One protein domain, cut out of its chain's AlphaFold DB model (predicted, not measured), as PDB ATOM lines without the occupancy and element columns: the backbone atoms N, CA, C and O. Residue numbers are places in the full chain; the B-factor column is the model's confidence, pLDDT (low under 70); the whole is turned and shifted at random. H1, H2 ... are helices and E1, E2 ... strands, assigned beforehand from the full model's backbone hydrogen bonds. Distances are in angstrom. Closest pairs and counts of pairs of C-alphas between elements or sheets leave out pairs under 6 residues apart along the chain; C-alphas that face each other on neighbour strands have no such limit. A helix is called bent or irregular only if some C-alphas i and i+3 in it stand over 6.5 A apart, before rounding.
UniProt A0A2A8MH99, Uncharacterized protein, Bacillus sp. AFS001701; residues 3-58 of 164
ATOM      1  N   LEU A   3     -44.843  31.464 -58.038       67.12
ATOM      2  CA  LEU A   3     -44.114  30.276 -58.472       67.12
ATOM      3  C   LEU A   3     -45.016  29.436 -59.372       67.12
ATOM      4  O   LEU A   3     -46.172  29.205 -59.027       67.12
ATOM      5  N   LYS A   4     -44.478  28.961 -60.498       70.94
ATOM      6  CA  LYS A   4     -45.140  27.968 -61.348       70.94
ATOM      7  C   LYS A   4     -44.487  26.610 -61.106       70.94
ATOM      8  O   LYS A   4     -43.264  26.505 -61.178       70.94
ATOM      9  N   THR A   5     -45.274  25.597 -60.763       68.06
ATOM     10  CA  THR A   5     -44.768  24.236 -60.540       68.06
ATOM     11  C   THR A   5     -44.618  23.486 -61.867       68.06
ATOM     12  O   THR A   5     -45.106  23.933 -62.903       68.06
ATOM     13  N   ALA A   6     -43.964  22.320 -61.842       68.88
ATOM     14  CA  ALA A   6     -43.827  21.449 -63.017       68.88
ATOM     15  C   ALA A   6     -45.177  20.956 -63.581       68.88
ATOM     16  O   ALA A   6     -45.245  20.550 -64.736       68.88
ATOM     17  N   ASN A   7     -46.245  21.032 -62.780       75.56
ATOM     18  CA  ASN A   7     -47.611  20.677 -63.168       75.56
ATOM     19  C   ASN A   7     -48.431  21.902 -63.610       75.56
ATOM     20  O   ASN A   7     -49.657  21.851 -63.606       75.56
ATOM     21  N   ASP A   8     -47.771  23.018 -63.931       76.31
ATOM     22  CA  ASP A   8     -48.390  24.291 -64.309       76.31
ATOM     23  C   ASP A   8     -49.251  24.969 -63.223       76.31
ATOM     24  O   ASP A   8     -49.882  25.995 -63.485       76.31
ATOM     25  N   GLU A   9     -49.217  24.477 -61.982       77.94
ATOM     26  CA  GLU A   9     -49.899  25.128 -60.864       77.94
ATOM     27  C   GLU A   9     -49.194  26.428 -60.476       77.94
ATOM     28  O   GLU A   9     -47.966  26.484 -60.380       77.94
ATOM     29  N   VAL A  10     -49.982  27.468 -60.198       76.06
ATOM     30  CA  VAL A  10     -49.469  28.765 -59.751       76.06
ATOM     31  C   VAL A  10     -49.671  28.901 -58.248       76.06
ATOM     32  O   VAL A  10     -50.798  28.893 -57.753       76.06
ATOM     33  N   ILE A  11     -48.563  29.069 -57.530       78.19
ATOM     34  CA  ILE A  11     -48.536  29.375 -56.104       78.19
ATOM     35  C   ILE A  11     -48.158  30.843 -55.947       78.19
ATOM     36  O   ILE A  11     -47.133  31.292 -56.456       78.19
ATOM     37  N   THR A  12     -48.979  31.599 -55.234       81.12
ATOM     38  CA  THR A  12     -48.721  33.006 -54.915       81.12
ATOM     39  C   THR A  12     -48.356  33.154 -53.447       81.12
ATOM     40  O   THR A  12     -48.868  32.430 -52.599       81.12
ATOM     41  N   PHE A  13     -47.455  34.080 -53.157       80.94
ATOM     42  CA  PHE A  13     -46.969  34.394 -51.822       80.94
ATOM     43  C   PHE A  13     -47.092  35.900 -51.622       80.94
ATOM     44  O   PHE A  13     -46.470  36.655 -52.370       80.94
ATOM     45  N   ASP A  14     -47.845  36.328 -50.617       80.62
ATOM     46  CA  ASP A  14     -48.059  37.737 -50.289       80.62
ATOM     47  C   ASP A  14     -47.802  37.984 -48.798       80.62
ATOM     48  O   ASP A  14     -48.049  37.091 -47.986       80.62
ATOM     49  N   PRO A  15     -47.344  39.176 -48.384       80.19
ATOM     50  CA  PRO A  15     -47.347  39.539 -46.973       80.19
ATOM     51  C   PRO A  15     -48.771  39.467 -46.410       80.19
ATOM     52  O   PRO A  15     -49.738  39.862 -47.067       80.19
ATOM     53  N   ALA A  16     -48.924  38.978 -45.182       84.81
ATOM     54  CA  ALA A  16     -50.204  39.058 -44.500       84.81
ATOM     55  C   ALA A  16     -50.458  40.503 -44.048       84.81
ATOM     56  O   ALA A  16     -49.560  41.157 -43.532       84.81
ATOM     57  N   TYR A  17     -51.694  40.986 -44.178       78.19
ATOM     58  CA  TYR A  17     -52.090  42.314 -43.701       78.19
ATOM     59  C   TYR A  17     -53.221  42.210 -42.680       78.19
ATOM     60  O   TYR A  17     -54.095  41.345 -42.768       78.19
ATOM     61  N   THR A  18     -53.215  43.119 -41.715       75.50
ATOM     62  CA  THR A  18     -54.340  43.386 -40.823       75.50
ATOM     63  C   THR A  18     -54.922  44.736 -41.209       75.50
ATOM     64  O   THR A  18     -54.229  45.748 -41.143       75.50
ATOM     65  N   CYS A  19     -56.183  44.749 -41.637       74.44
ATOM     66  CA  CYS A  19     -56.868  45.961 -42.068       74.44
ATOM     67  C   CYS A  19     -57.898  46.400 -41.028       74.44
ATOM     68  O   CYS A  19     -58.711  45.592 -40.580       74.44
ATOM     69  N   ILE A  20     -57.876  47.681 -40.677       81.12
ATOM     70  CA  ILE A  20     -58.842  48.336 -39.795       81.12
ATOM     71  C   ILE A  20     -59.578  49.383 -40.632       81.12
ATOM     72  O   ILE A  20     -58.945  50.161 -41.347       81.12
ATOM     73  N   SER A  21     -60.908  49.385 -40.568       78.50
ATOM     74  CA  SER A  21     -61.740  50.405 -41.213       78.50
ATOM     75  C   SER A  21     -62.246  51.392 -40.173       78.50
ATOM     76  O   SER A  21     -62.936  50.992 -39.240       78.50
ATOM     77  N   ASP A  22     -61.955  52.673 -40.377       77.50
ATOM     78  CA  ASP A  22     -62.511  53.780 -39.601       77.50
ATOM     79  C   ASP A  22     -63.024  54.870 -40.551       77.50
ATOM     80  O   ASP A  22     -62.326  55.271 -41.479       77.50
ATOM     81  N   ASN A  23     -64.262  55.332 -40.355       72.69
ATOM     82  CA  ASN A  23     -64.874  56.429 -41.118       72.69
ATOM     83  C   ASN A  23     -64.666  56.346 -42.646       72.69
ATOM     84  O   ASN A  23     -64.309  57.324 -43.302       72.69
ATOM     85  N   LYS A  24     -64.903  55.158 -43.228       74.56
ATOM     86  CA  LYS A  24     -64.704  54.828 -44.659       74.56
ATOM     87  C   LYS A  24     -63.246  54.848 -45.145       74.56
ATOM     88  O   LYS A  24     -63.005  54.625 -46.330       74.56
ATOM     89  N   ARG A  25     -62.272  55.060 -44.261       58.41
ATOM     90  CA  ARG A  25     -60.842  54.938 -44.541       58.41
ATOM     91  C   ARG A  25     -60.352  53.579 -44.042       58.41
ATOM     92  O   ARG A  25     -60.472  53.259 -42.864       58.41
ATOM     93  N   GLN A  26     -59.815  52.769 -44.949       74.00
ATOM     94  CA  GLN A  26     -59.210  51.485 -44.609       74.00
ATOM     95  C   GLN A  26     -57.703  51.675 -44.438       74.00
ATOM     96  O   GLN A  26     -57.032  52.198 -45.327       74.00
ATOM     97  N   THR A  27     -57.163  51.272 -43.292       65.31
ATOM     98  CA  THR A  27     -55.721  51.238 -43.039       65.31
ATOM     99  C   THR A  27     -55.296  49.792 -42.871       65.31
ATOM    100  O   THR A  27     -55.789  49.099 -41.986       65.31
ATOM    101  N   CYS A  28     -54.402  49.330 -43.740       63.47
ATOM    102  CA  CYS A  28     -53.841  47.989 -43.690       63.47
ATOM    103  C   CYS A  28     -52.385  48.062 -43.237       63.47
ATOM    104  O   CYS A  28     -51.597  48.830 -43.785       63.47
ATOM    105  N   THR A  29     -52.027  47.246 -42.255       62.91
ATOM    106  CA  THR A  29     -50.657  47.127 -41.751       62.91
ATOM    107  C   THR A  29     -50.177  45.705 -41.980       62.91
ATOM    108  O   THR A  29     -50.908  44.755 -41.694       62.91
ATOM    109  N   ALA A  30     -48.969  45.552 -42.524       70.25
ATOM    110  CA  ALA A  30     -48.363  44.239 -42.696       70.25
ATOM    111  C   ALA A  30     -48.183  43.566 -41.327       70.25
ATOM    112  O   ALA A  30     -47.811  44.208 -40.341       70.25
ATOM    113  N   LYS A  31     -48.480  42.272 -41.261       77.81
ATOM    114  CA  LYS A  31     -48.265  41.448 -40.081       77.81
ATOM    115  C   LYS A  31     -46.913  40.772 -40.237       77.81
ATOM    116  O   LYS A  31     -46.760  39.847 -41.028       77.81
ATOM    117  N   ASP A  32     -45.956  41.304 -39.493       75.31
ATOM    118  CA  ASP A  32     -44.556  40.909 -39.548       75.31
ATOM    119  C   ASP A  32     -44.357  39.399 -39.354       75.31
ATOM    120  O   ASP A  32     -45.028  38.765 -38.530       75.31
ATOM    121  N   GLY A  33     -43.474  38.831 -40.174       76.50
ATOM    122  CA  GLY A  33     -43.168  37.406 -40.196       76.50
ATOM    123  C   GLY A  33     -44.300  36.499 -40.675       76.50
ATOM    124  O   GLY A  33     -44.205  35.279 -40.519       76.50
ATOM    125  N   GLU A  34     -45.383  37.046 -41.233       85.31
ATOM    126  CA  GLU A  34     -46.520  36.264 -41.709       85.31
ATOM    127  C   GLU A  34     -46.798  36.476 -43.191       85.31
ATOM    128  O   GLU A  34     -46.860  37.594 -43.702       85.31
ATOM    129  N   ILE A  35     -47.032  35.362 -43.876       87.38
ATOM    130  CA  ILE A  35     -47.259  35.315 -45.314       87.38
ATOM    131  C   ILE A  35     -48.572  34.595 -45.607       87.38
ATOM    132  O   ILE A  35     -48.988  33.682 -44.888       87.38
ATOM    133  N   ILE A  36     -49.232  35.009 -46.676       88.31
ATOM    134  CA  ILE A  36     -50.375  34.334 -47.271       88.31
ATOM    135  C   ILE A  36     -49.855  33.585 -48.487       88.31
ATOM    136  O   ILE A  36     -49.352  34.191 -49.430       88.31
ATOM    137  N   VAL A  37     -49.988  32.266 -48.459       88.06
ATOM    138  CA  VAL A  37     -49.727  31.405 -49.608       88.06
ATOM    139  C   VAL A  37     -51.062  31.069 -50.246       88.06
ATOM    140  O   VAL A  37     -51.939  30.542 -49.562       88.06
ATOM    141  N   SER A  38     -51.231  31.368 -51.534       87.06
ATOM    142  CA  SER A  38     -52.418  30.953 -52.284       87.06
ATOM    143  C   SER A  38     -52.057  29.942 -53.365       87.06
ATOM    144  O   SER A  38     -51.257  30.253 -54.244       87.06
ATOM    145  N   GLN A  39     -52.684  28.768 -53.326       82.81
ATOM    146  CA  GLN A  39     -52.566  27.702 -54.324       82.81
ATOM    147  C   GLN A  39     -53.970  27.186 -54.638       82.81
ATOM    148  O   GLN A  39     -54.733  26.900 -53.719       82.81
ATOM    149  N   ASN A  40     -54.339  27.080 -55.919       79.38
ATOM    150  CA  ASN A  40     -55.634  26.525 -56.350       79.38
ATOM    151  C   ASN A  40     -56.847  27.128 -55.596       79.38
ATOM    152  O   ASN A  40     -57.725  26.410 -55.121       79.38
ATOM    153  N   ASN A  41     -56.869  28.460 -55.439       76.81
ATOM    154  CA  ASN A  41     -57.842  29.246 -54.655       76.81
ATOM    155  C   ASN A  41     -57.895  28.976 -53.140       76.81
ATOM    156  O   ASN A  41     -58.643  29.653 -52.431       76.81
ATOM    157  N   GLN A  42     -57.086  28.061 -52.612       85.62
ATOM    158  CA  GLN A  42     -56.904  27.908 -51.176       85.62
ATOM    159  C   GLN A  42     -55.863  28.904 -50.690       85.62
ATOM    160  O   GLN A  42     -54.805  29.048 -51.296       85.62
ATOM    161  N   LYS A  43     -56.172  29.596 -49.593       90.25
ATOM    162  CA  LYS A  43     -55.267  30.543 -48.943       90.25
ATOM    163  C   LYS A  43     -54.874  30.003 -47.583       90.25
ATOM    164  O   LYS A  43     -55.739  29.762 -46.743       90.25
ATOM    165  N   ILE A  44     -53.578  29.849 -47.365       91.44
ATOM    166  CA  ILE A  44     -53.008  29.401 -46.102       91.44
ATOM    167  C   ILE A  44     -52.166  30.532 -45.543       91.44
ATOM    168  O   ILE A  44     -51.384  31.168 -46.247       91.44
ATOM    169  N   ARG A  45     -52.336  30.783 -44.250       90.12
ATOM    170  CA  ARG A  45     -51.514  31.731 -43.516       90.12
ATOM    171  C   ARG A  45     -50.363  30.976 -42.871       90.12
ATOM    172  O   ARG A  45     -50.600  30.069 -42.077       90.12
ATOM    173  N   LEU A  46     -49.137  31.356 -43.203       88.38
ATOM    174  CA  LEU A  46     -47.924  30.775 -42.642       88.38
ATOM    175  C   LEU A  46     -47.169  31.822 -41.835       88.38
ATOM    176  O   LEU A  46     -47.178  33.008 -42.166       88.38
ATOM    177  N   LYS A  47     -46.483  31.362 -40.791       88.38
ATOM    178  CA  LYS A  47     -45.530  32.171 -40.038       88.38
ATOM    179  C   LYS A  47     -44.120  31.774 -40.467       88.38
ATOM    180  O   LYS A  47     -43.691  30.654 -40.209       88.38
ATOM    181  N   SER A  48     -43.433  32.669 -41.162       81.56
ATOM    182  CA  SER A  48     -42.055  32.494 -41.616       81.56
ATOM    183  C   SER A  48     -41.420  33.866 -41.812       81.56
ATOM    184  O   SER A  48     -41.733  34.560 -42.778       81.56
ATOM    185  N   GLN A  49     -40.514  34.240 -40.904       74.44
ATOM    186  CA  GLN A  49     -39.799  35.513 -40.989       74.44
ATOM    187  C   GLN A  49     -38.955  35.578 -42.264       74.44
ATOM    188  O   GLN A  49     -39.104  36.499 -43.051       74.44
ATOM    189  N   SER A  50     -38.184  34.528 -42.550       67.69
ATOM    190  CA  SER A  50     -37.296  34.494 -43.714       67.69
ATOM    191  C   SER A  50     -38.033  34.651 -45.048       67.69
ATOM    192  O   SER A  50     -37.521  35.306 -45.949       67.69
ATOM    193  N   LEU A  51     -39.227  34.062 -45.201       70.56
ATOM    194  CA  LEU A  51     -40.035  34.230 -46.416       70.56
ATOM    195  C   LEU A  51     -40.747  35.585 -46.459       70.56
ATOM    196  O   LEU A  51     -40.924  36.139 -47.542       70.56
ATOM    197  N   TYR A  52     -41.163  36.110 -45.306       73.31
ATOM    198  CA  TYR A  52     -41.740  37.446 -45.198       73.31
ATOM    199  C   TYR A  52     -40.717  38.513 -45.593       73.31
ATOM    200  O   TYR A  52     -40.996  39.313 -46.484       73.31
ATOM    201  N   ASP A  53     -39.517  38.461 -45.016       68.00
ATOM    202  CA  ASP A  53     -38.414  39.362 -45.344       68.00
ATOM    203  C   ASP A  53     -38.136  39.300 -46.849       68.00
ATOM    204  O   ASP A  53     -38.136  40.326 -47.527       68.00
ATOM    205  N   TRP A  54     -38.044  38.082 -47.394       68.81
ATOM    206  CA  TRP A  54     -37.820  37.821 -48.816       68.81
ATOM    207  C   TRP A  54     -38.929  38.372 -49.739       68.81
ATOM    208  O   TRP A  54     -38.645  38.847 -50.840       68.81
ATOM    209  N   LEU A  55     -40.191  38.361 -49.299       66.56
ATOM    210  CA  LEU A  55     -41.315  38.952 -50.036       66.56
ATOM    211  C   LEU A  55     -41.303  40.474 -50.020       66.56
ATOM    212  O   LEU A  55     -41.594  41.088 -51.046       66.56
ATOM    213  N   ILE A  56     -40.986  41.073 -48.874       64.06
ATOM    214  CA  ILE A  56     -40.901  42.526 -48.726       64.06
ATOM    215  C   ILE A  56     -39.760  43.091 -49.585       64.06
ATOM    216  O   ILE A  56     -39.887  44.203 -50.094       64.06
ATOM    217  N   VAL A  57     -38.687  42.320 -49.804       61.16
ATOM    218  CA  VAL A  57     -37.535  42.744 -50.619       61.16
ATOM    219  C   VAL A  57     -37.612  42.372 -52.117       61.16
ATOM    220  O   VAL A  57     -36.788  42.845 -52.886       61.16
ATOM    221  N   GLY A  58     -38.622  41.611 -52.575       51.19
ATOM    222  CA  GLY A  58     -39.019  41.560 -53.999       51.19
ATOM    223  C   GLY A  58     -38.142  40.754 -54.979       51.19
ATOM    224  O   GLY A  58     -37.915  41.197 -56.103       51.19
TER     225      GLY A  58
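This is residues 3 to 58 of the 164 residues of an uncharacterized protein of Bacillus sp. AFS001701 (UniProt A0A2A8MH99). A long hairpin of two strands, E1 and E2, is bent into a wide V; E3 lines the second part of E2, and the short helix H1 packs on the sheet at the bend. The tip of the hairpin, residues 21 to 26, sticks out at one end. The printed part has 56 residues, with three named strands and then one named helix along the chain; the sheet's order is E1, E2, E3, antiparallel, and the class is mixed, helices and strands. The whole is loose, with a radius of gyration of the C-alphas of 13.4 A, and elongated, spanning 46 by 24 by 18 A.

Look first at E2, residues 25 to 39, the inner strand of a strongly twisted sheet, which bends by 100 degrees at residue 33. Its antiparallel neighbour E1, residues 10 to 22, bends by 55 degrees at residue 15 and forms a hairpin with it; find N 12 and O 38 at 2.8 A and N 20 and O 27 at 2.8 A. On the other side, E3, residues 42 to 47, forms a second hairpin with E2, with N 37 and O 44 at 2.8 A, completing a meander, each strand the antiparallel neighbour of the one before. H1, residues 49 to 57, is on the sheet at a height of 8.3 A, over E2 and only just over E1, on which 3 of its C-alphas fall. It runs slantwise to the strands, at 54 degrees to E2 on the local plane; its closest C-alphas to E2 are those of Gln 49 and Gly 33, 3.9 A apart. In H1 every O i to N i+4 pair is within hydrogen-bond range.

Find C-alpha 10 at (-49.469, 28.765, -59.751); from there E1 runs 34.7 A to C-alpha 22. E2 spans 30.1 A, E3 16.5 A, and H1 12.3 A, ending at C-alpha 57, (-37.535, 42.744, -50.619).

The C-alphas farthest apart are those of Ala 6 and Asn 23, 46.3 A. The printed part has no cut, and its three links are tight. Mean pLDDT of the printed part is 76.1, with residues 53 to 58 among those under 70.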